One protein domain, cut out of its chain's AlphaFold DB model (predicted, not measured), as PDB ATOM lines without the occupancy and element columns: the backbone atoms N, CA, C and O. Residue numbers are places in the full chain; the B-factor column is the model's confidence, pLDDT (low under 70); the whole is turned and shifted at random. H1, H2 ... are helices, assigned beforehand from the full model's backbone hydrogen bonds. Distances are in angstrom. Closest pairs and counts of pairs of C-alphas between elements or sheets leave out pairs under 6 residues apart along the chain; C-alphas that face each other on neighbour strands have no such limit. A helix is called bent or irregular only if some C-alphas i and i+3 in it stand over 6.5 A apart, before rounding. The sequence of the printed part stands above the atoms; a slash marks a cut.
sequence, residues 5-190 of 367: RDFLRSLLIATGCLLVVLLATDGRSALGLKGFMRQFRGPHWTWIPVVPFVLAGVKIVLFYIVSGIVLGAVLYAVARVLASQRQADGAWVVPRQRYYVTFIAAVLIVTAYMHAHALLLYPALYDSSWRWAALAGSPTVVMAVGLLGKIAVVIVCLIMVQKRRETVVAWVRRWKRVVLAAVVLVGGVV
ATOM      1  N   ARG A   5     -19.913  -6.438  11.052       90.38
ATOM      2  CA  ARG A   5     -19.193  -7.559  11.692       90.38
ATOM      3  C   ARG A   5     -19.240  -7.565  13.224       90.38
ATOM      4  O   ARG A   5     -18.989  -8.604  13.820       90.38
ATOM      5  N   ASP A   6     -19.519  -6.426  13.864       89.75
ATOM      6  CA  ASP A   6     -19.634  -6.368  15.324       89.75
ATOM      7  C   ASP A   6     -20.903  -7.087  15.813       89.75
ATOM      8  O   ASP A   6     -20.895  -7.594  16.923       89.75
ATOM      9  N   PHE A   7     -21.943  -7.234  14.977       89.62
ATOM     10  CA  PHE A   7     -23.116  -8.055  15.312       89.62
ATOM     11  C   PHE A   7     -22.734  -9.524  15.522       89.62
ATOM     12  O   PHE A   7     -22.958 -10.067  16.596       89.62
ATOM     13  N   LEU A   8     -22.064 -10.134  14.537       91.69
ATOM     14  CA  LEU A   8     -21.608 -11.526  14.622       91.69
ATOM     15  C   LEU A   8     -20.661 -11.754  15.806       91.69
ATOM     16  O   LEU A   8     -20.780 -12.754  16.506       91.69
ATOM     17  N   ARG A   9     -19.751 -10.807  16.077       92.62
ATOM     18  CA  ARG A   9     -18.850 -10.888  17.239       92.62
ATOM     19  C   ARG A   9     -19.616 -10.897  18.557       92.62
ATOM     20  O   ARG A   9     -19.270 -11.673  19.436       92.62
ATOM     21  N   SER A  10     -20.661 -10.086  18.683       92.25
ATOM     22  CA  SER A  10     -21.502 -10.058  19.880       92.25
ATOM     23  C   SER A  10     -22.270 -11.362  20.090       92.25
ATOM     24  O   SER A  10     -22.330 -11.843  21.219       92.25
ATOM     25  N   LEU A  11     -22.772 -11.986  19.017       93.38
ATOM     26  CA  LEU A  11     -23.390 -13.317  19.100       93.38
ATOM     27  C   LEU A  11     -22.390 -14.371  19.594       93.38
ATOM     28  O   LEU A  11     -22.708 -15.145  20.496       93.38
ATOM     29  N   LEU A  12     -21.170 -14.370  19.045       94.06
ATOM     30  CA  LEU A  12     -20.110 -15.302  19.440       94.06
ATOM     31  C   LEU A  12     -19.664 -15.095  20.890       94.06
ATOM     32  O   LEU A  12     -19.485 -16.076  21.604       94.06
ATOM     33  N   ILE A  13     -19.522 -13.844  21.340       93.00
ATOM     34  CA  ILE A  13     -19.156 -13.527  22.728       93.00
ATOM     35  C   ILE A  13     -20.235 -14.034  23.687       93.00
ATOM     36  O   ILE A  13     -19.912 -14.759  24.622       93.00
ATOM     37  N   ALA A  14     -21.509 -13.703  23.447       91.12
ATOM     38  CA  ALA A  14     -22.602 -14.148  24.312       91.12
ATOM     39  C   ALA A  14     -22.706 -15.681  24.349       91.12
ATOM     40  O   ALA A  14     -22.775 -16.267  25.426       91.12
ATOM     41  N   THR A  15     -22.630 -16.332  23.185       92.06
ATOM     42  CA  THR A  15     -22.666 -17.798  23.076       92.06
ATOM     43  C   THR A  15     -21.482 -18.453  23.783       92.06
ATOM     44  O   THR A  15     -21.672 -19.385  24.559       92.06
ATOM     45  N   GLY A  16     -20.269 -17.938  23.577       91.38
ATOM     46  CA  GLY A  16     -19.065 -18.417  24.252       91.38
ATOM     47  C   GLY A  16     -19.159 -18.274  25.770       91.38
ATOM     48  O   GLY A  16     -18.853 -19.225  26.483       91.38
ATOM     49  N   CYS A  17     -19.657 -17.139  26.273       89.31
ATOM     50  CA  CYS A  17     -19.896 -16.947  27.704       89.31
ATOM     51  C   CYS A  17     -20.868 -17.992  28.271       89.31
ATOM     52  O   CYS A  17     -20.578 -18.567  29.318       89.31
ATOM     53  N   LEU A  18     -21.984 -18.277  27.588       85.50
ATOM     54  CA  LEU A  18     -22.936 -19.293  28.051       85.50
ATOM     55  C   LEU A  18     -22.333 -20.701  28.047       85.50
ATOM     56  O   LEU A  18     -22.544 -21.453  28.994       85.50
ATOM     57  N   LEU A  19     -21.558 -21.055  27.021       86.88
ATOM     58  CA  LEU A  19     -20.873 -22.349  26.963       86.88
ATOM     59  C   LEU A  19     -19.801 -22.485  28.053       86.88
ATOM     60  O   LEU A  19     -19.642 -23.564  28.616       86.88
ATOM     61  N   VAL A  20     -19.102 -21.402  28.401       86.12
ATOM     62  CA  VAL A  20     -18.183 -21.394  29.550       86.12
ATOM     63  C   VAL A  20     -18.948 -21.603  30.855       86.12
ATOM     64  O   VAL A  20     -18.486 -22.378  31.686       86.12
ATOM     65  N   VAL A  21     -20.120 -20.975  31.027       78.44
ATOM     66  CA  VAL A  21     -20.983 -21.225  32.195       78.44
ATOM     67  C   VAL A  21     -21.374 -22.699  32.262       78.44
ATOM     68  O   VAL A  21     -21.137 -23.309  33.296       78.44
ATOM     69  N   LEU A  22     -21.870 -23.282  31.162       77.81
ATOM     70  CA  LEU A  22     -22.204 -24.711  31.070       77.81
ATOM     71  C   LEU A  22     -21.030 -25.603  31.488       77.81
ATOM     72  O   LEU A  22     -21.185 -26.510  32.298       77.81
ATOM     73  N   LEU A  23     -19.834 -25.350  30.953       77.38
ATOM     74  CA  LEU A  23     -18.651 -26.144  31.284       77.38
ATOM     75  C   LEU A  23     -18.225 -25.965  32.747       77.38
ATOM     76  O   LEU A  23     -17.808 -26.930  33.384       77.38
ATOM     77  N   ALA A  24     -18.332 -24.749  33.283       74.19
ATOM     78  CA  ALA A  24     -17.969 -24.445  34.662       74.19
ATOM     79  C   ALA A  24     -18.943 -25.060  35.680       74.19
ATOM     80  O   ALA A  24     -18.512 -25.427  36.774       74.19
ATOM     81  N   THR A  25     -20.229 -25.172  35.337       68.62
ATOM     82  CA  THR A  25     -21.269 -25.708  36.229       68.62
ATOM     83  C   THR A  25     -21.426 -27.217  36.096       68.62
ATOM     84  O   THR A  25     -21.506 -27.909  37.106       68.62
ATOM     85  N   ASP A  26     -21.374 -27.747  34.872       67.00
ATOM     86  CA  ASP A  26     -21.743 -29.136  34.563       67.00
ATOM     87  C   ASP A  26     -20.584 -29.999  34.063       67.00
ATOM     88  O   ASP A  26     -20.731 -31.213  33.898       67.00
ATOM     89  N   GLY A  27     -19.397 -29.416  33.861       63.88
ATOM     90  CA  GLY A  27     -18.211 -30.169  33.445       63.88
ATOM     91  C   GLY A  27     -17.862 -31.311  34.409       63.88
ATOM     92  O   GLY A  27     -17.370 -32.355  33.980       63.88
ATOM     93  N   ARG A  28     -18.178 -31.158  35.705       62.56
ATOM     94  CA  ARG A  28     -18.020 -32.220  36.715       62.56
ATOM     95  C   ARG A  28     -19.079 -33.316  36.590       62.56
ATOM     96  O   ARG A  28     -18.712 -34.488  36.643       62.56
ATOM     97  N   SER A  29     -20.342 -32.969  36.348       60.81
ATOM     98  CA  SER A  29     -21.425 -33.942  36.138       60.81
ATOM     99  C   SER A  29     -21.159 -34.819  34.905       60.81
ATOM    100  O   SER A  29     -21.329 -36.038  34.956       60.81
ATOM    101  N   ALA A  30     -20.608 -34.237  33.830       57.78
ATOM    102  CA  ALA A  30     -20.179 -34.979  32.637       57.78
ATOM    103  C   ALA A  30     -19.040 -35.987  32.920       57.78
ATOM    104  O   ALA A  30     -19.012 -37.082  32.350       57.78
ATOM    105  N   LEU A  31     -18.111 -35.653  33.824       61.09
ATOM    106  CA  LEU A  31     -17.072 -36.581  34.290       61.09
ATOM    107  C   LEU A  31     -17.647 -37.672  35.211       61.09
ATOM    108  O   LEU A  31     -17.210 -38.824  35.128       61.09
ATOM    109  N   GLY A  32     -18.649 -37.338  36.031       58.94
ATOM    110  CA  GLY A  32     -19.385 -38.277  36.885       58.94
ATOM    111  C   GLY A  32     -20.105 -39.368  36.087       58.94
ATOM    112  O   GLY A  32     -19.984 -40.548  36.421       58.94
ATOM    113  N   LEU A  33     -20.739 -39.006  34.966       59.50
ATOM    114  CA  LEU A  33     -21.375 -39.958  34.043       59.50
ATOM    115  C   LEU A  33     -20.388 -41.018  33.538       59.50
ATOM    116  O   LEU A  33     -20.690 -42.211  33.544       59.50
ATOM    117  N   LYS A  34     -19.164 -40.613  33.176       59.97
ATOM    118  CA  LYS A  34     -18.100 -41.544  32.762       59.97
ATOM    119  C   LYS A  34     -17.705 -42.509  33.887       59.97
ATOM    120  O   LYS A  34     -17.380 -43.662  33.604       59.97
ATOM    121  N   GLY A  35     -17.706 -42.046  35.139       60.50
ATOM    122  CA  GLY A  35     -17.445 -42.865  36.326       60.50
ATOM    123  C   GLY A  35     -18.543 -43.900  36.574       60.50
ATOM    124  O   GLY A  35     -18.245 -45.086  36.683       60.50
ATOM    125  N   PHE A  36     -19.804 -43.471  36.560       61.19
ATOM    126  CA  PHE A  36     -20.969 -44.351  36.691       61.19
ATOM    127  C   PHE A  36     -21.027 -45.396  35.575       61.19
ATOM    128  O   PHE A  36     -21.141 -46.583  35.854       61.19
ATOM    129  N   MET A  37     -20.825 -45.004  34.311       58.75
ATOM    130  CA  MET A  37     -20.812 -45.946  33.182       58.75
ATOM    131  C   MET A  37     -19.744 -47.044  33.315       58.75
ATOM    132  O   MET A  37     -19.897 -48.108  32.721       58.75
ATOM    133  N   ARG A  38     -18.666 -46.829  34.088       62.25
ATOM    134  CA  ARG A  38     -17.681 -47.886  34.383       62.25
ATOM    135  C   ARG A  38     -18.221 -48.941  35.349       62.25
ATOM    136  O   ARG A  38     -17.811 -50.088  35.224       62.25
ATOM    137  N   GLN A  39     -19.138 -48.585  36.249       58.75
ATOM    138  CA  GLN A  39     -19.763 -49.525  37.193       58.75
ATOM    139  C   GLN A  39     -20.649 -50.557  36.478       58.75
ATOM    140  O   GLN A  39     -20.821 -51.663  36.976       58.75
ATOM    141  N   PHE A  40     -21.132 -50.238  35.272       55.50
ATOM    142  CA  PHE A  40     -21.943 -51.139  34.444       55.50
ATOM    143  C   PHE A  40     -21.129 -51.940  33.410       55.50
ATOM    144  O   PHE A  40     -21.709 -52.651  32.597       55.50
ATOM    145  N   ARG A  41     -19.786 -51.875  33.427       50.94
ATOM    146  CA  ARG A  41     -18.909 -52.665  32.533       50.94
ATOM    147  C   ARG A  41     -18.647 -54.081  33.069       50.94
ATOM    148  O   ARG A  41     -17.497 -54.491  33.203       50.94
ATOM    149  N   GLY A  42     -19.709 -54.816  33.389       48.62
ATOM    150  CA  GLY A  42     -19.646 -56.249  33.696       48.62
ATOM    151  C   GLY A  42     -19.975 -57.111  32.463       48.62
ATOM    152  O   GLY A  42     -20.695 -56.642  31.585       48.62
ATOM    153  N   PRO A  43     -19.506 -58.371  32.390       48.47
ATOM    154  CA  PRO A  43     -19.659 -59.237  31.211       48.47
ATOM    155  C   PRO A  43     -21.108 -59.637  30.859       48.47
ATOM    156  O   PRO A  43     -21.327 -60.211  29.796       48.47
ATOM    157  N   HIS A  44     -22.099 -59.333  31.708       47.34
ATOM    158  CA  HIS A  44     -23.474 -59.842  31.575       47.34
ATOM    159  C   HIS A  44     -24.597 -58.796  31.693       47.34
ATOM    160  O   HIS A  44     -25.753 -59.185  31.828       47.34
ATOM    161  N   TRP A  45     -24.315 -57.490  31.626       47.41
ATOM    162  CA  TRP A  45     -25.365 -56.471  31.779       47.41
ATOM    163  C   TRP A  45     -25.686 -55.729  30.483       47.41
ATOM    164  O   TRP A  45     -24.821 -55.451  29.654       47.41
ATOM    165  N   THR A  46     -26.984 -55.465  30.327       47.72
ATOM    166  CA  THR A  46     -27.650 -54.796  29.212       47.72
ATOM    167  C   THR A  46     -26.900 -53.546  28.769       47.72
ATOM    168  O   THR A  46     -26.558 -52.681  29.572       47.72
ATOM    169  N   TRP A  47     -26.674 -53.434  27.458       50.31
ATOM    170  CA  TRP A  47     -26.216 -52.197  26.839       50.31
ATOM    171  C   TRP A  47     -27.180 -51.077  27.229       50.31
ATOM    172  O   TRP A  47     -28.281 -50.987  26.689       50.31
ATOM    173  N   ILE A  48     -26.775 -50.219  28.167       55.31
ATOM    174  CA  ILE A  48     -27.454 -48.945  28.374       55.31
ATOM    175  C   ILE A  48     -27.387 -48.243  27.016       55.31
ATOM    176  O   ILE A  48     -26.279 -48.057  26.499       55.31
ATOM    177  N   PRO A  49     -28.523 -47.888  26.394       59.41
ATOM    178  CA  PRO A  49     -28.501 -47.257  25.091       59.41
ATOM    179  C   PRO A  49     -27.807 -45.899  25.249       59.41
ATOM    180  O   PRO A  49     -28.371 -44.936  25.759       59.41
ATOM    181  N   VAL A  50     -26.538 -45.842  24.841       62.97
ATOM    182  CA  VAL A  50     -25.677 -44.651  24.942       62.97
ATOM    183  C   VAL A  50     -26.248 -43.507  24.103       62.97
ATOM    184  O   VAL A  50     -26.101 -42.338  24.446       62.97
ATOM    185  N   VAL A  51     -26.947 -43.853  23.019       65.75
ATOM    186  CA  VAL A  51     -27.535 -42.915  22.061       65.75
ATOM    187  C   VAL A  51     -28.494 -41.918  22.742       65.75
ATOM    188  O   VAL A  51     -28.236 -40.723  22.624       65.75
ATOM    189  N   PRO A  52     -29.526 -42.329  23.509       64.69
ATOM    190  CA  PRO A  52     -30.354 -41.426  24.313       64.69
ATOM    191  C   PRO A  52     -29.581 -40.445  25.202       64.69
ATOM    192  O   PRO A  52     -29.899 -39.256  25.206       64.69
ATOM    193  N   PHE A  53     -28.541 -40.904  25.906       63.78
ATOM    194  CA  PHE A  53     -27.726 -40.045  26.774       63.78
ATOM    195  C   PHE A  53     -26.944 -39.002  25.969       63.78
ATOM    196  O   PHE A  53     -26.920 -37.823  26.326       63.78
ATOM    197  N   VAL A  54     -26.343 -39.413  24.850       68.31
ATOM    198  CA  VAL A  54     -25.629 -38.502  23.944       68.31
ATOM    199  C   VAL A  54     -26.593 -37.488  23.328       68.31
ATOM    200  O   VAL A  54     -26.294 -36.297  23.314       68.31
ATOM    201  N   LEU A  55     -27.768 -37.927  22.872       70.31
ATOM    202  CA  LEU A  55     -28.791 -37.044  22.310       70.31
ATOM    203  C   LEU A  55     -29.303 -36.027  23.340       70.31
ATOM    204  O   LEU A  55     -29.488 -34.860  22.989       70.31
ATOM    205  N   ALA A  56     -29.491 -36.429  24.600       67.69
ATOM    206  CA  ALA A  56     -29.847 -35.513  25.683       67.69
ATOM    207  C   ALA A  56     -28.751 -34.455  25.908       67.69
ATOM    208  O   ALA A  56     -29.044 -33.258  25.932       67.69
ATOM    209  N   GLY A  57     -27.481 -34.872  25.960       71.31
ATOM    210  CA  GLY A  57     -26.341 -33.955  26.063       71.31
ATOM    211  C   GLY A  57     -26.243 -32.979  24.884       71.31
ATOM    212  O   GLY A  57     -26.053 -31.779  25.083       71.31
ATOM    213  N   VAL A  58     -26.448 -33.456  23.652       77.38
ATOM    214  CA  VAL A  58     -26.468 -32.605  22.451       77.38
ATOM    215  C   VAL A  58     -27.600 -31.579  22.514       77.38
ATOM    216  O   VAL A  58     -27.366 -30.406  22.220       77.38
ATOM    217  N   LYS A  59     -28.809 -31.971  22.941       76.19
ATOM    218  CA  LYS A  59     -29.942 -31.042  23.110       76.19
ATOM    219  C   LYS A  59     -29.624 -29.922  24.099       76.19
ATOM    220  O   LYS A  59     -29.952 -28.770  23.822       76.19
ATOM    221  N   ILE A  60     -28.956 -30.241  25.206       75.50
ATOM    222  CA  ILE A  60     -28.523 -29.255  26.203       75.50
ATOM    223  C   ILE A  60     -27.517 -28.272  25.590       75.50
ATOM    224  O   ILE A  60     -27.699 -27.060  25.689       75.50
ATOM    225  N   VAL A  61     -26.486 -28.767  24.901       81.31
ATOM    226  CA  VAL A  61     -25.492 -27.895  24.247       81.31
ATOM    227  C   VAL A  61     -26.158 -26.993  23.203       81.31
ATOM    228  O   VAL A  61     -25.908 -25.788  23.177       81.31
ATOM    229  N   LEU A  62     -27.060 -27.544  22.385       83.81
ATOM    230  CA  LEU A  62     -27.832 -26.777  21.405       83.81
ATOM    231  C   LEU A  62     -28.698 -25.702  22.067       83.81
ATOM    232  O   LEU A  62     -28.746 -24.580  21.566       83.81
ATOM    233  N   PHE A  63     -29.335 -26.002  23.200       82.06
ATOM    234  CA  PHE A  63     -30.105 -25.019  23.961       82.06
ATOM    235  C   PHE A  63     -29.239 -23.830  24.398       82.06
ATOM    236  O   PHE A  63     -29.647 -22.681  24.226       82.06
ATOM    237  N   TYR A  64     -28.026 -24.080  24.898       84.38
ATOM    238  CA  TYR A  64     -27.089 -23.019  25.287       84.38
ATOM    239  C   TYR A  64     -26.596 -22.207  24.083       84.38
ATOM    240  O   TYR A  64     -26.473 -20.985  24.180       84.38
ATOM    241  N   ILE A  65     -26.369 -22.856  22.936       88.50
ATOM    242  CA  ILE A  65     -26.000 -22.170  21.691       88.50
ATOM    243  C   ILE A  65     -27.130 -21.241  21.236       88.50
ATOM    244  O   ILE A  65     -26.902 -20.049  21.022       88.50
ATOM    245  N   VAL A  66     -28.356 -21.757  21.130       87.25
ATOM    246  CA  VAL A  66     -29.527 -20.977  20.700       87.25
ATOM    247  C   VAL A  66     -29.805 -19.837  21.679       87.25
ATOM    248  O   VAL A  66     -29.957 -18.691  21.254       87.25
ATOM    249  N   SER A  67     -29.792 -20.116  22.983       85.00
ATOM    250  CA  SER A  67     -29.978 -19.101  24.024       85.00
ATOM    251  C   SER A  67     -28.899 -18.021  23.958       85.00
ATOM    252  O   SER A  67     -29.205 -16.840  24.094       85.00
ATOM    253  N   GLY A  68     -27.649 -18.398  23.682       88.50
ATOM    254  CA  GLY A  68     -26.527 -17.472  23.534       88.50
ATOM    255  C   GLY A  68     -26.669 -16.559  22.323       88.50
ATOM    256  O   GLY A  68     -26.415 -15.357  22.423       88.50
ATOM    257  N   ILE A  69     -27.150 -17.098  21.201       89.50
ATOM    258  CA  ILE A  69     -27.447 -16.325  19.991       89.50
ATOM    259  C   ILE A  69     -28.596 -15.343  20.252       89.50
ATOM    260  O   ILE A  69     -28.467 -14.156  19.947       89.50
ATOM    261  N   VAL A  70     -29.701 -15.807  20.844       88.50
ATOM    262  CA  VAL A  70     -30.868 -14.962  21.145       88.50
ATOM    263  C   VAL A  70     -30.492 -13.860  22.136       88.50
ATOM    264  O   VAL A  70     -30.718 -12.679  21.859       88.50
ATOM    265  N   LEU A  71     -29.847 -14.220  23.249       88.38
ATOM    266  CA  LEU A  71     -29.373 -13.268  24.249       88.38
ATOM    267  C   LEU A  71     -28.388 -12.268  23.632       88.38
ATOM    268  O   LEU A  71     -28.515 -11.064  23.847       88.38
ATOM    269  N   GLY A  72     -27.449 -12.744  22.813       89.94
ATOM    270  CA  GLY A  72     -26.494 -11.903  22.097       89.94
ATOM    271  C   GLY A  72     -27.172 -10.900  21.165       89.94
ATOM    272  O   GLY A  72     -26.770  -9.735  21.134       89.94
ATOM    273  N   ALA A  73     -28.223 -11.303  20.447       89.12
ATOM    274  CA  ALA A  73     -28.980 -10.419  19.562       89.12
ATOM    275  C   ALA A  73     -29.755  -9.343  20.344       89.12
ATOM    276  O   ALA A  73     -29.708  -8.160  19.986       89.12
ATOM    277  N   VAL A  74     -30.409  -9.732  21.443       89.31
ATOM    278  CA  VAL A  74     -31.136  -8.810  22.331       89.31
ATOM    279  C   VAL A  74     -30.170  -7.810  22.967       89.31
ATOM    280  O   VAL A  74     -30.345  -6.595  22.831       89.31
ATOM    281  N   LEU A  75     -29.099  -8.298  23.596       92.12
ATOM    282  CA  LEU A  75     -28.101  -7.449  24.242       92.12
ATOM    283  C   LEU A  75     -27.336  -6.591  23.235       92.12
ATOM    284  O   LEU A  75     -26.954  -5.471  23.567       92.12
ATOM    285  N   TYR A  76     -27.163  -7.043  21.989       90.44
ATOM    286  CA  TYR A  76     -26.600  -6.217  20.925       90.44
ATOM    287  C   TYR A  76     -27.469  -4.978  20.679       90.44
ATOM    288  O   TYR A  76     -26.939  -3.863  20.627       90.44
ATOM    289  N   ALA A  77     -28.791  -5.150  20.560       88.06
ATOM    290  CA  ALA A  77     -29.718  -4.043  20.343       88.06
ATOM    291  C   ALA A  77     -29.743  -3.085  21.544       88.06
ATOM    292  O   ALA A  77     -29.610  -1.869  21.364       88.06
ATOM    293  N   VAL A  78     -29.830  -3.629  22.761       88.56
ATOM    294  CA  VAL A  78     -29.827  -2.854  24.012       88.56
ATOM    295  C   VAL A  78     -28.519  -2.075  24.167       88.56
ATOM    296  O   VAL A  78     -28.538  -0.845  24.277       88.56
ATOM    297  N   ALA A  79     -27.367  -2.745  24.085       91.44
ATOM    298  CA  ALA A  79     -26.058  -2.116  24.242       91.44
ATOM    299  C   ALA A  79     -25.791  -1.061  23.162       91.44
ATOM    300  O   ALA A  79     -25.196  -0.025  23.453       91.44
ATOM    301  N   ARG A  80     -26.272  -1.259  21.928       89.81
ATOM    302  CA  ARG A  80     -26.145  -0.262  20.852       89.81
ATOM    303  C   ARG A  80     -26.875   1.042  21.185       89.81
ATOM    304  O   ARG A  80     -26.362   2.113  20.864       89.81
ATOM    305  N   VAL A  81     -28.042   0.970  21.824       87.62
ATOM    306  CA  VAL A  81     -28.796   2.157  22.264       87.62
ATOM    307  C   VAL A  81     -28.170   2.765  23.521       87.62
ATOM    308  O   VAL A  81     -27.947   3.974  23.588       87.62
ATOM    309  N   LEU A  82     -27.803   1.949  24.509       88.94
ATOM    310  CA  LEU A  82     -27.175   2.429  25.745       88.94
ATOM    311  C   LEU A  82     -25.801   3.073  25.503       88.94
ATOM    312  O   LEU A  82     -25.486   4.102  26.108       88.94
ATOM    313  N   ALA A  83     -25.028   2.556  24.553       90.75
ATOM    314  CA  ALA A  83     -23.735   3.111  24.168       90.75
ATOM    315  C   ALA A  83     -23.828   4.276  23.168       90.75
ATOM    316  O   ALA A  83     -22.806   4.911  22.905       90.75
ATOM    317  N   SER A  84     -25.007   4.580  22.605       90.06
ATOM    318  CA  SER A  84     -25.127   5.691  21.656       90.06
ATOM    319  C   SER A  84     -24.985   7.048  22.346       90.06
ATOM    320  O   SER A  84     -25.560   7.271  23.416       90.06
ATOM    321  N   GLN A  85     -24.275   7.969  21.705       87.56
ATOM    322  CA  GLN A  85     -24.133   9.369  22.108       87.56
ATOM    323  C   GLN A  85     -24.654  10.280  21.004       87.56
ATOM    324  O   GLN A  85     -24.531   9.950  19.823       87.56
ATOM    325  N   ARG A  86     -25.236  11.411  21.405       85.50
ATOM    326  CA  ARG A  86     -25.616  12.481  20.488       85.50
ATOM    327  C   ARG A  86     -24.403  13.390  20.302       85.50
ATOM    328  O   ARG A  86     -23.836  13.841  21.296       85.50
ATOM    329  N   GLN A  87     -23.968  13.573  19.063       85.88
ATOM    330  CA  GLN A  87     -22.907  14.509  18.706       85.88
ATOM    331  C   GLN A  87     -23.456  15.940  18.614       85.88
ATOM    332  O   GLN A  87     -24.671  16.149  18.650       85.88
ATOM    333  N   ALA A  88     -22.557  16.928  18.548       82.81
ATOM    334  CA  ALA A  88     -22.906  18.350  18.497       82.81
ATOM    335  C   ALA A  88     -23.734  18.724  17.251       82.81
ATOM    336  O   ALA A  88     -24.542  19.642  17.302       82.81
ATOM    337  N   ASP A  89     -23.588  17.959  16.167       81.56
ATOM    338  CA  ASP A  89     -24.375  18.041  14.929       81.56
ATOM    339  C   ASP A  89     -25.777  17.401  15.043       81.56
ATOM    340  O   ASP A  89     -26.543  17.362  14.083       81.56
ATOM    341  N   GLY A  90     -26.125  16.866  16.217       77.94
ATOM    342  CA  GLY A  90     -27.386  16.181  16.475       77.94
ATOM    343  C   GLY A  90     -27.414  14.708  16.055       77.94
ATOM    344  O   GLY A  90     -28.394  14.029  16.387       77.94
ATOM    345  N   ALA A  91     -26.366  14.186  15.405       82.62
ATOM    346  CA  ALA A  91     -26.302  12.806  14.933       82.62
ATOM    347  C   ALA A  91     -26.050  11.812  16.079       82.62
ATOM    348  O   ALA A  91     -25.306  12.065  17.030       82.62
ATOM    349  N   TRP A  92     -26.669  10.630  15.992       83.56
ATOM    350  CA  TRP A  92     -26.429   9.546  16.945       83.56
ATOM    351  C   TRP A  92     -25.291   8.649  16.479       83.56
ATOM    352  O   TRP A  92     -25.391   7.957  15.466       83.56
ATOM    353  N   VAL A  93     -24.251   8.575  17.297       89.62
ATOM    354  CA  VAL A  93     -23.061   7.771  17.038       89.62
ATOM    355  C   VAL A  93     -22.896   6.699  18.107       89.62
ATOM    356  O   VAL A  93     -23.216   6.906  19.274       89.62
ATOM    357  N   VAL A  94     -22.383   5.533  17.706       91.25
ATOM    358  CA  VAL A  94     -22.045   4.430  18.616       91.25
ATOM    359  C   VAL A  94     -20.528   4.197  18.582       91.25
ATOM    360  O   VAL A  94     -20.023   3.518  17.673       91.25
ATOM    361  N   PRO A  95     -19.773   4.767  19.542       93.25
ATOM    362  CA  PRO A  95     -18.350   4.496  19.690       93.25
ATOM    363  C   PRO A  95     -18.122   3.014  19.992       93.25
ATOM    364  O   PRO A  95     -18.783   2.425  20.846       93.25
ATOM    365  N   ARG A  96     -17.166   2.398  19.290       92.25
ATOM    366  CA  ARG A  96     -16.962   0.942  19.340       92.25
ATOM    367  C   ARG A  96     -16.505   0.468  20.722       92.25
ATOM    368  O   ARG A  96     -16.993  -0.548  21.195       92.25
ATOM    369  N   GLN A  97     -15.618   1.218  21.376       92.31
ATOM    370  CA  GLN A  97     -15.138   0.906  22.725       92.31
ATOM    371  C   GLN A  97     -16.278   0.956  23.746       92.31
ATOM    372  O   GLN A  97     -16.511  -0.021  24.450       92.31
ATOM    373  N   ARG A  98     -17.051   2.051  23.756       92.25
ATOM    374  CA  ARG A  98     -18.215   2.201  24.638       92.25
ATOM    375  C   ARG A  98     -19.232   1.081  24.421       92.25
ATOM    376  O   ARG A  98     -19.723   0.518  25.389       92.25
ATOM    377  N   TYR A  99     -19.493   0.724  23.163       94.62
ATOM    378  CA  TYR A  99     -20.358  -0.403  22.827       94.62
ATOM    379  C   TYR A  99     -19.890  -1.717  23.460       94.62
ATOM    380  O   TYR A  99     -20.682  -2.350  24.149       94.62
ATOM    381  N   TYR A 100     -18.634  -2.124  23.248       95.00
ATOM    382  CA  TYR A 100     -18.154  -3.412  23.760       95.00
ATOM    383  C   TYR A 100     -18.100  -3.440  25.288       95.00
ATOM    384  O   TYR A 100     -18.467  -4.455  25.866       95.00
ATOM    385  N   VAL A 101     -17.737  -2.332  25.945       94.06
ATOM    386  CA  VAL A 101     -17.796  -2.232  27.414       94.06
ATOM    387  C   VAL A 101     -19.230  -2.425  27.908       94.06
ATOM    388  O   VAL A 101     -19.471  -3.266  28.768       94.06
ATOM    389  N   THR A 102     -20.201  -1.709  27.329       91.19
ATOM    390  CA  THR A 102     -21.616  -1.853  27.705       91.19
ATOM    391  C   THR A 102     -22.156  -3.249  27.396       91.19
ATOM    392  O   THR A 102     -22.887  -3.808  28.205       91.19
ATOM    393  N   PHE A 103     -21.797  -3.827  26.248       93.44
ATOM    394  CA  PHE A 103     -22.250  -5.155  25.839       93.44
ATOM    395  C   PHE A 103     -21.695  -6.251  26.752       93.44
ATOM    396  O   PHE A 103     -22.467  -7.065  27.246       93.44
ATOM    397  N   ILE A 104     -20.386  -6.250  27.020       93.06
ATOM    398  CA  ILE A 104     -19.749  -7.232  27.907       93.06
ATOM    399  C   ILE A 104     -20.302  -7.094  29.327       93.06
ATOM    400  O   ILE A 104     -20.673  -8.100  29.923       93.06
ATOM    401  N   ALA A 105     -20.436  -5.867  29.841       91.94
ATOM    402  CA  ALA A 105     -21.055  -5.638  31.143       91.94
ATOM    403  C   ALA A 105     -22.493  -6.177  31.189       91.94
ATOM    404  O   ALA A 105     -22.853  -6.855  32.142       91.94
ATOM    405  N   ALA A 106     -23.298  -5.943  30.148       90.88
ATOM    406  CA  ALA A 106     -24.663  -6.455  30.083       90.88
ATOM    407  C   ALA A 106     -24.712  -7.989  30.032       90.88
ATOM    408  O   ALA A 106     -25.528  -8.582  30.731       90.88
ATOM    409  N   VAL A 107     -23.826  -8.631  29.258       90.56
ATOM    410  CA  VAL A 107     -23.709 -10.098  29.229       90.56
ATOM    411  C   VAL A 107     -23.389 -10.618  30.626       90.56
ATOM    412  O   VAL A 107     -24.127 -11.469  31.105       90.56
ATOM    413  N   LEU A 108     -22.364 -10.068  31.288       87.50
ATOM    414  CA  LEU A 108     -21.938 -10.486  32.628       87.50
ATOM    415  C   LEU A 108     -23.010 -10.251  33.698       87.50
ATOM    416  O   LEU A 108     -23.222 -11.113  34.541       87.50
ATOM    417  N   ILE A 109     -23.694  -9.103  33.670       85.94
ATOM    418  CA  ILE A 109     -24.770  -8.790  34.620       85.94
ATOM    419  C   ILE A 109     -25.932  -9.759  34.434       85.94
ATOM    420  O   ILE A 109     -26.440 -10.289  35.418       85.94
ATOM    421  N   VAL A 110     -26.348 -10.014  33.189       85.44
ATOM    422  CA  VAL A 110     -27.457 -10.931  32.917       85.44
ATOM    423  C   VAL A 110     -27.079 -12.359  33.296       85.44
ATOM    424  O   VAL A 110     -27.846 -12.992  34.011       85.44
ATOM    425  N   THR A 111     -25.901 -12.866  32.916       81.19
ATOM    426  CA  THR A 111     -25.471 -14.214  33.331       81.19
ATOM    427  C   THR A 111     -25.312 -14.337  34.845       81.19
ATOM    428  O   THR A 111     -25.735 -15.347  35.402       81.19
ATOM    429  N   ALA A 112     -24.758 -13.330  35.525       77.88
ATOM    430  CA  ALA A 112     -24.616 -13.335  36.982       77.88
ATOM    431  C   ALA A 112     -25.975 -13.294  37.692       77.88
ATOM    432  O   ALA A 112     -26.204 -14.081  38.609       77.88
ATOM    433  N   TYR A 113     -26.891 -12.430  37.241       80.69
ATOM    434  CA  TYR A 113     -28.269 -12.394  37.729       80.69
ATOM    435  C   TYR A 113     -28.952 -13.743  37.521       80.69
ATOM    436  O   TYR A 113     -29.566 -14.266  38.446       80.69
ATOM    437  N   MET A 114     -28.799 -14.327  36.330       76.88
ATOM    438  CA  MET A 114     -29.395 -15.614  36.003       76.88
ATOM    439  C   MET A 114     -28.874 -16.731  36.900       76.88
ATOM    440  O   MET A 114     -29.656 -17.513  37.437       76.88
ATOM    441  N   HIS A 115     -27.567 -16.758  37.139       73.88
ATOM    442  CA  HIS A 115     -26.964 -17.719  38.050       73.88
ATOM    443  C   HIS A 115     -27.434 -17.537  39.494       73.88
ATOM    444  O   HIS A 115     -27.862 -18.505  40.118       73.88
ATOM    445  N   ALA A 116     -27.415 -16.306  40.007       72.75
ATOM    446  CA  ALA A 116     -27.865 -16.006  41.361       72.75
ATOM    447  C   ALA A 116     -29.348 -16.349  41.553       72.75
ATOM    448  O   ALA A 116     -29.715 -16.986  42.532       72.75
ATOM    449  N   HIS A 117     -30.204 -15.987  40.602       74.62
ATOM    450  CA  HIS A 117     -31.635 -16.258  40.677       74.62
ATOM    451  C   HIS A 117     -31.949 -17.761  40.592       74.62
ATOM    452  O   HIS A 117     -32.773 -18.251  41.360       74.62
ATOM    453  N   ALA A 118     -31.258 -18.514  39.726       70.94
ATOM    454  CA  ALA A 118     -31.399 -19.971  39.663       70.94
ATOM    455  C   ALA A 118     -30.920 -20.656  40.956       70.94
ATOM    456  O   ALA A 118     -31.590 -21.561  41.448       70.94
ATOM    457  N   LEU A 119     -29.800 -20.198  41.530       67.12
ATOM    458  CA  LEU A 119     -29.303 -20.666  42.830       67.12
ATOM    459  C   LEU A 119     -30.314 -20.435  43.952       67.12
ATOM    460  O   LEU A 119     -30.435 -21.285  44.826       67.12
ATOM    461  N   LEU A 120     -31.010 -19.296  43.928       67.62
ATOM    462  CA  LEU A 120     -31.984 -18.905  44.944       67.62
ATOM    463  C   LEU A 120     -33.312 -19.669  44.831       67.62
ATOM    464  O   LEU A 120     -33.909 -19.980  45.857       67.62
ATOM    465  N   LEU A 121     -33.773 -19.972  43.613       68.25
ATOM    466  CA  LEU A 121     -35.013 -20.728  43.392       68.25
ATOM    467  C   LEU A 121     -34.844 -22.234  43.596       68.25
ATOM    468  O   LEU A 121     -35.782 -22.887  44.043       68.25
ATOM    469  N   TYR A 122     -33.666 -22.781  43.280       67.19
ATOM    470  CA  TYR A 122     -33.440 -24.227  43.281       67.19
ATOM    471  C   TYR A 122     -32.222 -24.648  44.127       67.19
ATOM    472  O   TYR A 122     -31.280 -25.237  43.592       67.19
ATOM    473  N   PRO A 123     -32.232 -24.378  45.452       59.22
ATOM    474  CA  PRO A 123     -31.170 -24.748  46.394       59.22
ATOM    475  C   PRO A 123     -30.642 -26.162  46.250       59.22
ATOM    476  O   PRO A 123     -29.438 -26.395  46.171       59.22
ATOM    477  N   ALA A 124     -31.588 -27.101  46.253       57.06
ATOM    478  CA  ALA A 124     -31.332 -28.519  46.427       57.06
ATOM    479  C   ALA A 124     -30.584 -29.114  45.232       57.06
ATOM    480  O   ALA A 124     -30.021 -30.198  45.326       57.06
ATOM    481  N   LEU A 125     -30.552 -28.386  44.115       54.72
ATOM    482  CA  LEU A 125     -29.925 -28.815  42.878       54.72
ATOM    483  C   LEU A 125     -28.462 -28.395  42.770       54.72
ATOM    484  O   LEU A 125     -27.850 -28.703  41.757       54.72
ATOM    485  N   TYR A 126     -27.876 -27.725  43.766       56.97
ATOM    486  CA  TYR A 126     -26.451 -27.393  43.781       56.97
ATOM    487  C   TYR A 126     -25.748 -28.153  44.910       56.97
ATOM    488  O   TYR A 126     -25.916 -27.837  46.084       56.97
ATOM    489  N   ASP A 127     -24.888 -29.104  44.537       49.19
ATOM    490  CA  ASP A 127     -24.141 -30.037  45.410       49.19
ATOM    491  C   ASP A 127     -23.075 -29.345  46.302       49.19
ATOM    492  O   ASP A 127     -22.165 -29.952  46.860       49.19
ATOM    493  N   SER A 128     -23.140 -28.017  46.428       50.41
ATOM    494  CA  SER A 128     -22.192 -27.187  47.173       50.41
ATOM    495  C   SER A 128     -22.901 -26.399  48.272       50.41
ATOM    496  O   SER A 128     -23.045 -25.175  48.196       50.41
ATOM    497  N   SER A 129     -23.288 -27.117  49.323       47.91
ATOM    498  CA  SER A 129     -23.843 -26.617  50.589       47.91
ATOM    499  C   SER A 129     -23.044 -25.464  51.233       47.91
ATOM    500  O   SER A 129     -23.615 -24.646  51.950       47.91
ATOM    501  N   TRP A 130     -21.750 -25.305  50.929       48.00
ATOM    502  CA  TRP A 130     -20.914 -24.226  51.481       48.00
ATOM    503  C   TRP A 130     -21.048 -22.867  50.770       48.00
ATOM    504  O   TRP A 130     -20.792 -21.838  51.388       48.00
ATOM    505  N   ARG A 131     -21.477 -22.820  49.497       47.00
ATOM    506  CA  ARG A 131     -21.816 -21.545  48.820       47.00
ATOM    507  C   ARG A 131     -23.185 -21.015  49.256       47.00
ATOM    508  O   ARG A 131     -23.461 -19.826  49.125       47.00
ATOM    509  N   TRP A 132     -24.026 -21.912  49.770       51.84
ATOM    510  CA  TRP A 132     -25.426 -21.680  50.117       51.84
ATOM    511  C   TRP A 132     -25.618 -21.130  51.538       51.84
ATOM    512  O   TRP A 132     -26.519 -20.325  51.761       51.84
ATOM    513  N   ALA A 133     -24.736 -21.477  52.482       50.31
ATOM    514  CA  ALA A 133     -24.881 -21.122  53.898       50.31
ATOM    515  C   ALA A 133     -25.015 -19.608  54.187       50.31
ATOM    516  O   ALA A 133     -25.557 -19.240  55.223       50.31
ATOM    517  N   ALA A 134     -24.567 -18.728  53.282       49.75
ATOM    518  CA  ALA A 134     -24.602 -17.278  53.491       49.75
ATOM    519  C   ALA A 134     -25.787 -16.543  52.828       49.75
ATOM    520  O   ALA A 134     -26.132 -15.451  53.269       49.75
ATOM    521  N   LEU A 135     -26.399 -17.080  51.764       49.94
ATOM    522  CA  LEU A 135     -27.282 -16.289  50.876       49.94
ATOM    523  C   LEU A 135     -28.766 -16.650  50.945       49.94
ATOM    524  O   LEU A 135     -29.605 -15.957  50.375       49.94
ATOM    525  N   ALA A 136     -29.092 -17.751  51.599       47.78
ATOM    526  CA  ALA A 136     -30.162 -18.578  51.083       47.78
ATOM    527  C   ALA A 136     -31.195 -18.998  52.145       47.78
ATOM    528  O   ALA A 136     -32.175 -19.678  51.863       47.78
ATOM    529  N   GLY A 137     -31.023 -18.491  53.368       52.91
ATOM    530  CA  GLY A 137     -31.971 -18.664  54.466       52.91
ATOM    531  C   GLY A 137     -33.158 -17.695  54.461       52.91
ATOM    532  O   GLY A 137     -33.934 -17.720  55.409       52.91
ATOM    533  N   SER A 138     -33.322 -16.816  53.459       59.00
ATOM    534  CA  SER A 138     -34.437 -15.859  53.466       59.00
ATOM    535  C   SER A 138     -35.137 -15.712  52.108       59.00
ATOM    536  O   SER A 138     -34.559 -15.137  51.181       59.00
ATOM    537  N   PRO A 139     -36.420 -16.118  52.001       61.38
ATOM    538  CA  PRO A 139     -37.287 -15.812  50.857       61.38
ATOM    539  C   PRO A 139     -37.293 -14.323  50.469       61.38
ATOM    540  O   PRO A 139     -37.467 -13.979  49.300       61.38
ATOM    541  N   THR A 140     -37.032 -13.426  51.428       67.50
ATOM    542  CA  THR A 140     -36.935 -11.980  51.182       67.50
ATOM    543  C   THR A 140     -35.779 -11.609  50.253       67.50
ATOM    544  O   THR A 140     -35.946 -10.739  49.404       67.50
ATOM    545  N   VAL A 141     -34.634 -12.296  50.345       69.25
ATOM    546  CA  VAL A 141     -33.469 -12.048  49.482       69.25
ATOM    547  C   VAL A 141     -33.777 -12.491  48.053       69.25
ATOM    548  O   VAL A 141     -33.473 -11.765  47.107       69.25
ATOM    549  N   VAL A 142     -34.462 -13.628  47.889       64.94
ATOM    550  CA  VAL A 142     -34.937 -14.121  46.584       64.94
ATOM    551  C   VAL A 142     -35.862 -13.103  45.924       64.94
ATOM    552  O   VAL A 142     -35.641 -12.694  44.779       64.94
ATOM    553  N   MET A 143     -36.864 -12.634  46.672       68.12
ATOM    554  CA  MET A 143     -37.791 -11.610  46.200       68.12
ATOM    555  C   MET A 143     -37.077 -10.293  45.880       68.12
ATOM    556  O   MET A 143     -37.370  -9.686  44.850       68.12
ATOM    557  N   ALA A 144     -36.126  -9.865  46.714       77.75
ATOM    558  CA  ALA A 144     -35.373  -8.630  46.518       77.75
ATOM    559  C   ALA A 144     -34.510  -8.679  45.250       77.75
ATOM    560  O   ALA A 144     -34.576  -7.756  44.439       77.75
ATOM    561  N   VAL A 145     -33.759  -9.763  45.022       74.62
ATOM    562  CA  VAL A 145     -32.961  -9.944  43.796       74.62
ATOM    563  C   VAL A 145     -33.870  -9.955  42.567       74.62
ATOM    564  O   VAL A 145     -33.617  -9.213  41.613       74.62
ATOM    565  N   GLY A 146     -34.967 -10.718  42.606       72.25
ATOM    566  CA  GLY A 146     -35.947 -10.754  41.518       72.25
ATOM    567  C   GLY A 146     -36.582  -9.385  41.234       72.25
ATOM    568  O   GLY A 146     -36.775  -9.010  40.074       72.25
ATOM    569  N   LEU A 147     -36.878  -8.604  42.276       79.12
ATOM    570  CA  LEU A 147     -37.424  -7.251  42.154       79.12
ATOM    571  C   LEU A 147     -36.393  -6.272  41.578       79.12
ATOM    572  O   LEU A 147     -36.724  -5.523  40.659       79.12
ATOM    573  N   LEU A 148     -35.145  -6.307  42.051       81.56
ATOM    574  CA  LEU A 148     -34.053  -5.481  41.528       81.56
ATOM    575  C   LEU A 148     -33.800  -5.754  40.042       81.56
ATOM    576  O   LEU A 148     -33.630  -4.809  39.269       81.56
ATOM    577  N   GLY A 149     -33.856  -7.021  39.619       78.75
ATOM    578  CA  GLY A 149     -33.781  -7.398  38.205       78.75
ATOM    579  C   GLY A 149     -34.899  -6.760  37.373       78.75
ATOM    580  O   GLY A 149     -34.632  -6.150  36.334       78.75
ATOM    581  N   LYS A 150     -36.148  -6.818  37.854       79.25
ATOM    582  CA  LYS A 150     -37.305  -6.180  37.192       79.25
ATOM    583  C   LYS A 150     -37.158  -4.656  37.126       79.25
ATOM    584  O   LYS A 150     -37.385  -4.070  36.069       79.25
ATOM    585  N   ILE A 151     -36.728  -4.017  38.217       84.88
ATOM    586  CA  ILE A 151     -36.478  -2.568  38.269       84.88
ATOM    587  C   ILE A 151     -35.388  -2.174  37.265       84.88
ATOM    588  O   ILE A 151     -35.569  -1.216  36.513       84.88
ATOM    589  N   ALA A 152     -34.290  -2.929  37.188       84.19
ATOM    590  CA  ALA A 152     -33.217  -2.671  36.231       84.19
ATOM    591  C   ALA A 152     -33.717  -2.730  34.776       84.19
ATOM    592  O   ALA A 152     -33.375  -1.856  33.978       84.19
ATOM    593  N   VAL A 153     -34.576  -3.701  34.438       84.81
ATOM    594  CA  VAL A 153     -35.213  -3.784  33.110       84.81
ATOM    595  C   VAL A 153     -36.063  -2.545  32.829       84.81
ATOM    596  O   VAL A 153     -35.918  -1.944  31.763       84.81
ATOM    597  N   VAL A 154     -36.893  -2.113  33.784       85.00
ATOM    598  CA  VAL A 154     -37.714  -0.898  33.639       85.00
ATOM    599  C   VAL A 154     -36.834   0.328  33.399       85.00
ATOM    600  O   VAL A 154     -37.088   1.084  32.461       85.00
ATOM    601  N   ILE A 155     -35.763   0.502  34.176       86.31
ATOM    602  CA  ILE A 155     -34.815   1.614  34.011       86.31
ATOM    603  C   ILE A 155     -34.180   1.585  32.615       86.31
ATOM    604  O   ILE A 155     -34.141   2.610  31.934       86.31
ATOM    605  N   VAL A 156     -33.723   0.420  32.146       85.94
ATOM    606  CA  VAL A 156     -33.149   0.273  30.799       85.94
ATOM    607  C   VAL A 156     -34.174   0.636  29.725       85.94
ATOM    608  O   VAL A 156     -33.850   1.399  28.811       85.94
ATOM    609  N   CYS A 157     -35.416   0.162  29.843       85.00
ATOM    610  CA  CYS A 157     -36.497   0.518  28.926       85.00
ATOM    611  C   CYS A 157     -36.761   2.028  28.918       85.00
ATOM    612  O   CYS A 157     -36.852   2.617  27.840       85.00
ATOM    613  N   LEU A 158     -36.816   2.672  30.086       85.44
ATOM    614  CA  LEU A 158     -36.995   4.122  30.197       85.44
ATOM    615  C   LEU A 158     -35.845   4.887  29.530       85.44
ATOM    616  O   LEU A 158     -36.103   5.803  28.749       85.44
ATOM    617  N   ILE A 159     -34.592   4.472  29.741       85.81
ATOM    618  CA  ILE A 159     -33.423   5.067  29.072       85.81
ATOM    619  C   ILE A 159     -33.519   4.887  27.551       85.81
ATOM    620  O   ILE A 159     -33.238   5.819  26.792       85.81
ATOM    621  N   MET A 160     -33.915   3.701  27.081       83.81
ATOM    622  CA  MET A 160     -34.078   3.430  25.651       83.81
ATOM    623  C   MET A 160     -35.173   4.305  25.034       83.81
ATOM    624  O   MET A 160     -34.945   4.908  23.980       83.81
ATOM    625  N   VAL A 161     -36.322   4.427  25.705       84.25
ATOM    626  CA  VAL A 161     -37.422   5.309  25.297       84.25
ATOM    627  C   VAL A 161     -36.961   6.761  25.285       84.25
ATOM    628  O   VAL A 161     -37.194   7.454  24.301       84.25
ATOM    629  N   GLN A 162     -36.243   7.221  26.310       83.94
ATOM    630  CA  GLN A 162     -35.736   8.590  26.384       83.94
ATOM    631  C   GLN A 162     -34.755   8.895  25.241       83.94
ATOM    632  O   GLN A 162     -34.897   9.908  24.555       83.94
ATOM    633  N   LYS A 163     -33.804   7.993  24.960       83.50
ATOM    634  CA  LYS A 163     -32.834   8.141  23.857       83.50
ATOM    635  C   LYS A 163     -33.453   8.069  22.462       83.50
ATOM    636  O   LYS A 163     -32.812   8.466  21.486       83.50
ATOM    637  N   ARG A 164     -34.659   7.518  22.337       81.75
ATOM    638  CA  ARG A 164     -35.398   7.389  21.072       81.75
ATOM    639  C   ARG A 164     -36.761   8.072  21.137       81.75
ATOM    640  O   ARG A 164     -37.649   7.711  20.370       81.75
ATOM    641  N   ARG A 165     -36.923   9.071  22.013       80.62
ATOM    642  CA  ARG A 165     -38.221   9.678  22.343       80.62
ATOM    643  C   ARG A 165     -38.984  10.122  21.105       80.62
ATOM    644  O   ARG A 165     -40.150   9.787  20.968       80.62
ATOM    645  N   GLU A 166     -38.330  10.829  20.192       78.44
ATOM    646  CA  GLU A 166     -38.960  11.335  18.967       78.44
ATOM    647  C   GLU A 166     -39.459  10.197  18.067       78.44
ATOM    648  O   GLU A 166     -40.610  10.205  17.637       78.44
ATOM    649  N   THR A 167     -38.633   9.168  17.855       77.50
ATOM    650  CA  THR A 167     -38.993   7.980  17.067       77.50
ATOM    651  C   THR A 167     -40.122   7.185  17.723       77.50
ATOM    652  O   THR A 167     -41.065   6.788  17.044       77.50
ATOM    653  N   VAL A 168     -40.053   6.975  19.041       75.56
ATOM    654  CA  VAL A 168     -41.072   6.247  19.811       75.56
ATOM    655  C   VAL A 168     -42.394   7.012  19.803       75.56
ATOM    656  O   VAL A 168     -43.430   6.426  19.509       75.56
ATOM    657  N   VAL A 169     -42.379   8.326  20.045       78.31
ATOM    658  CA  VAL A 169     -43.583   9.173  20.016       78.31
ATOM    659  C   VAL A 169     -44.201   9.203  18.618       78.31
ATOM    660  O   VAL A 169     -45.419   9.080  18.494       78.31
ATOM    661  N   ALA A 170     -43.393   9.323  17.562       78.31
ATOM    662  CA  ALA A 170     -43.879   9.275  16.183       78.31
ATOM    663  C   ALA A 170     -44.515   7.915  15.847       78.31
ATOM    664  O   ALA A 170     -45.594   7.865  15.255       78.31
ATOM    665  N   TRP A 171     -43.890   6.816  16.276       76.94
ATOM    666  CA  TRP A 171     -44.415   5.465  16.086       76.94
ATOM    667  C   TRP A 171     -45.722   5.241  16.855       76.94
ATOM    668  O   TRP A 171     -46.709   4.820  16.255       76.94
ATOM    669  N   VAL A 172     -45.776   5.606  18.142       76.44
ATOM    670  CA  VAL A 172     -46.993   5.508  18.963       76.44
ATOM    671  C   VAL A 172     -48.112   6.345  18.353       76.44
ATOM    672  O   VAL A 172     -49.225   5.855  18.206       76.44
ATOM    673  N   ARG A 173     -47.845   7.583  17.917       80.94
ATOM    674  CA  ARG A 173     -48.862   8.421  17.256       80.94
ATOM    675  C   ARG A 173     -49.384   7.797  15.962       80.94
ATOM    676  O   ARG A 173     -50.591   7.847  15.730       80.94
ATOM    677  N   ARG A 174     -48.499   7.199  15.156       84.19
ATOM    678  CA  ARG A 174     -48.845   6.528  13.893       84.19
ATOM    679  C   ARG A 174     -49.671   5.261  14.113       84.19
ATOM    680  O   ARG A 174     -50.606   5.014  13.361       84.19
ATOM    681  N   TRP A 175     -49.350   4.484  15.145       83.75
ATOM    682  CA  TRP A 175     -49.923   3.155  15.364       83.75
ATOM    683  C   TRP A 175     -50.897   3.074  16.546       83.75
ATOM    684  O   TRP A 175     -51.403   1.992  16.818       83.75
ATOM    685  N   LYS A 176     -51.236   4.187  17.221       84.31
ATOM    686  CA  LYS A 176     -52.066   4.189  18.448       84.31
ATOM    687  C   LYS A 176     -53.361   3.386  18.331       84.31
ATOM    688  O   LYS A 176     -53.725   2.687  19.265       84.31
ATOM    689  N   ARG A 177     -54.040   3.459  17.179       87.19
ATOM    690  CA  ARG A 177     -55.294   2.729  16.928       87.19
ATOM    691  C   ARG A 177     -55.060   1.227  16.775       87.19
ATOM    692  O   ARG A 177     -55.844   0.445  17.285       87.19
ATOM    693  N   VAL A 178     -53.967   0.840  16.120       84.81
ATOM    694  CA  VAL A 178     -53.575  -0.562  15.918       84.81
ATOM    695  C   VAL A 178     -53.088  -1.174  17.229       84.81
ATOM    696  O   VAL A 178     -53.478  -2.286  17.554       84.81
ATOM    697  N   VAL A 179     -52.303  -0.433  18.019       80.06
ATOM    698  CA  VAL A 179     -51.878  -0.860  19.361       80.06
ATOM    699  C   VAL A 179     -53.091  -1.030  20.273       80.06
ATOM    700  O   VAL A 179     -53.215  -2.064  20.916       80.06
ATOM    701  N   LEU A 180     -54.015  -0.063  20.292       87.75
ATOM    702  CA  LEU A 180     -55.241  -0.170  21.082       87.75
ATOM    703  C   LEU A 180     -56.100  -1.360  20.634       87.75
ATOM    704  O   LEU A 180     -56.544  -2.131  21.475       87.75
ATOM    705  N   ALA A 181     -56.281  -1.553  19.325       88.44
ATOM    706  CA  ALA A 181     -57.017  -2.692  18.784       88.44
ATOM    707  C   ALA A 181     -56.353  -4.030  19.142       88.44
ATOM    708  O   ALA A 181     -57.049  -4.957  19.537       88.44
ATOM    709  N   ALA A 182     -55.023  -4.125  19.072       86.06
ATOM    710  CA  ALA A 182     -54.284  -5.315  19.483       86.06
ATOM    711  C   ALA A 182     -54.429  -5.590  20.986       86.06
ATOM    712  O   ALA A 182     -54.653  -6.731  21.368       86.06
ATOM    713  N   VAL A 183     -54.358  -4.560  21.836       87.44
ATOM    714  CA  VAL A 183     -54.565  -4.703  23.288       87.44
ATOM    715  C   VAL A 183     -55.987  -5.172  23.595       87.44
ATOM    716  O   VAL A 183     -56.156  -6.101  24.379       87.44
ATOM    717  N   VAL A 184     -57.001  -4.580  22.958       93.31
ATOM    718  CA  VAL A 184     -58.404  -4.990  23.125       93.31
ATOM    719  C   VAL A 184     -58.625  -6.410  22.608       93.31
ATOM    720  O   VAL A 184     -59.278  -7.196  23.281       93.31
ATOM    721  N   LEU A 185     -58.048  -6.764  21.456       93.62
ATOM    722  CA  LEU A 185     -58.142  -8.109  20.891       93.62
ATOM    723  C   LEU A 185     -57.487  -9.141  21.809       93.62
ATOM    724  O   LEU A 185     -58.113 -10.142  22.126       93.62
ATOM    725  N   VAL A 186     -56.257  -8.895  22.265       89.88
ATOM    726  CA  VAL A 186     -55.555  -9.792  23.196       89.88
ATOM    727  C   VAL A 186     -56.329  -9.901  24.505       89.88
ATOM    728  O   VAL A 186     -56.556 -11.011  24.971       89.88
ATOM    729  N   GLY A 187     -56.800  -8.785  25.065       91.56
ATOM    730  CA  GLY A 187     -57.639  -8.790  26.264       91.56
ATOM    731  C   GLY A 187     -58.941  -9.572  26.070       91.56
ATOM    732  O   GLY A 187     -59.324 -10.344  26.944       91.56
ATOM    733  N   GLY A 188     -59.582  -9.438  24.908       94.88
ATOM    734  CA  GLY A 188     -60.786 -10.182  24.537       94.88
ATOM    735  C   GLY A 188     -60.529 -11.678  24.351       94.88
ATOM    736  O   GLY A 188     -61.288 -12.485  24.874       94.88
ATOM    737  N   VAL A 189     -59.441 -12.058  23.674       93.81
ATOM    738  CA  VAL A 189     -59.028 -13.461  23.491       93.81
ATOM    739  C   VAL A 189     -58.677 -14.100  24.831       93.81
ATOM    740  O   VAL A 189     -59.135 -15.204  25.106       93.81
ATOM    741  N   VAL A 190     -57.920 -13.409  25.686       89.50
ATOM    742  CA  VAL A 190     -57.598 -13.881  27.041       89.50
ATOM    743  C   VAL A 190     -58.870 -14.003  27.880       89.50
ATOM    744  O   VAL A 190     -59.067 -15.020  28.532       89.50
TER     745      VAL A 190
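AT A GLANCE: This is residues 5 to 190 of the 367 residues of the protein "Sulfatase domain-containing protein" of candidate division BRC1 bacterium SM23_51 (UniProt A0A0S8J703). Helices H1a, H2, H3 and H5 make a loose, partly crossed core; H1b and residues 50 to 60 of H2 reach out as an arm, and residues 170 to 190 of H6 stick out elsewhere. The 186 printed residues, all helix by class, hold H1 to H6 in order; the whole is loose, radius of gyration of the C-alphas 22.8 A, spans 77 by 42 by 39 A.

IN THESE COORDINATES: H1, residues 5 to 39, begins at C-alpha 5 (-19.193, -7.559, 11.692). One helix by its hydrogen bonds, it is bent, C-alphas 25 and 28 being 7.3 A apart: H1a to 25, H1b from 28. H2 is 50 to 82, 47.1 A; H3 96 to 121, 37.1 A; H4 129 to 132; H5 139 to 163, 36.4 A. H6, 165 to 190, likewise one helix, is bent, C-alphas 174 and 177 being 8.1 A apart: H6a to 174, H6b from 177.

HOW THE PARTS SIT: H2 residues 72 to 82 touch H3 residues 99 to 107, closest C-alphas Ala 79 and Phe 103, 5.1 A. H1b, H4 and H6b touch no helix. In H1b 6 of 8 O i to N i+4 pairs are within hydrogen-bond range.

THE WHOLE: The printed part has no cut. Link H2 to H3 is long. Residues 25 to 54, 56 and 119 to 143 have pLDDT under 70.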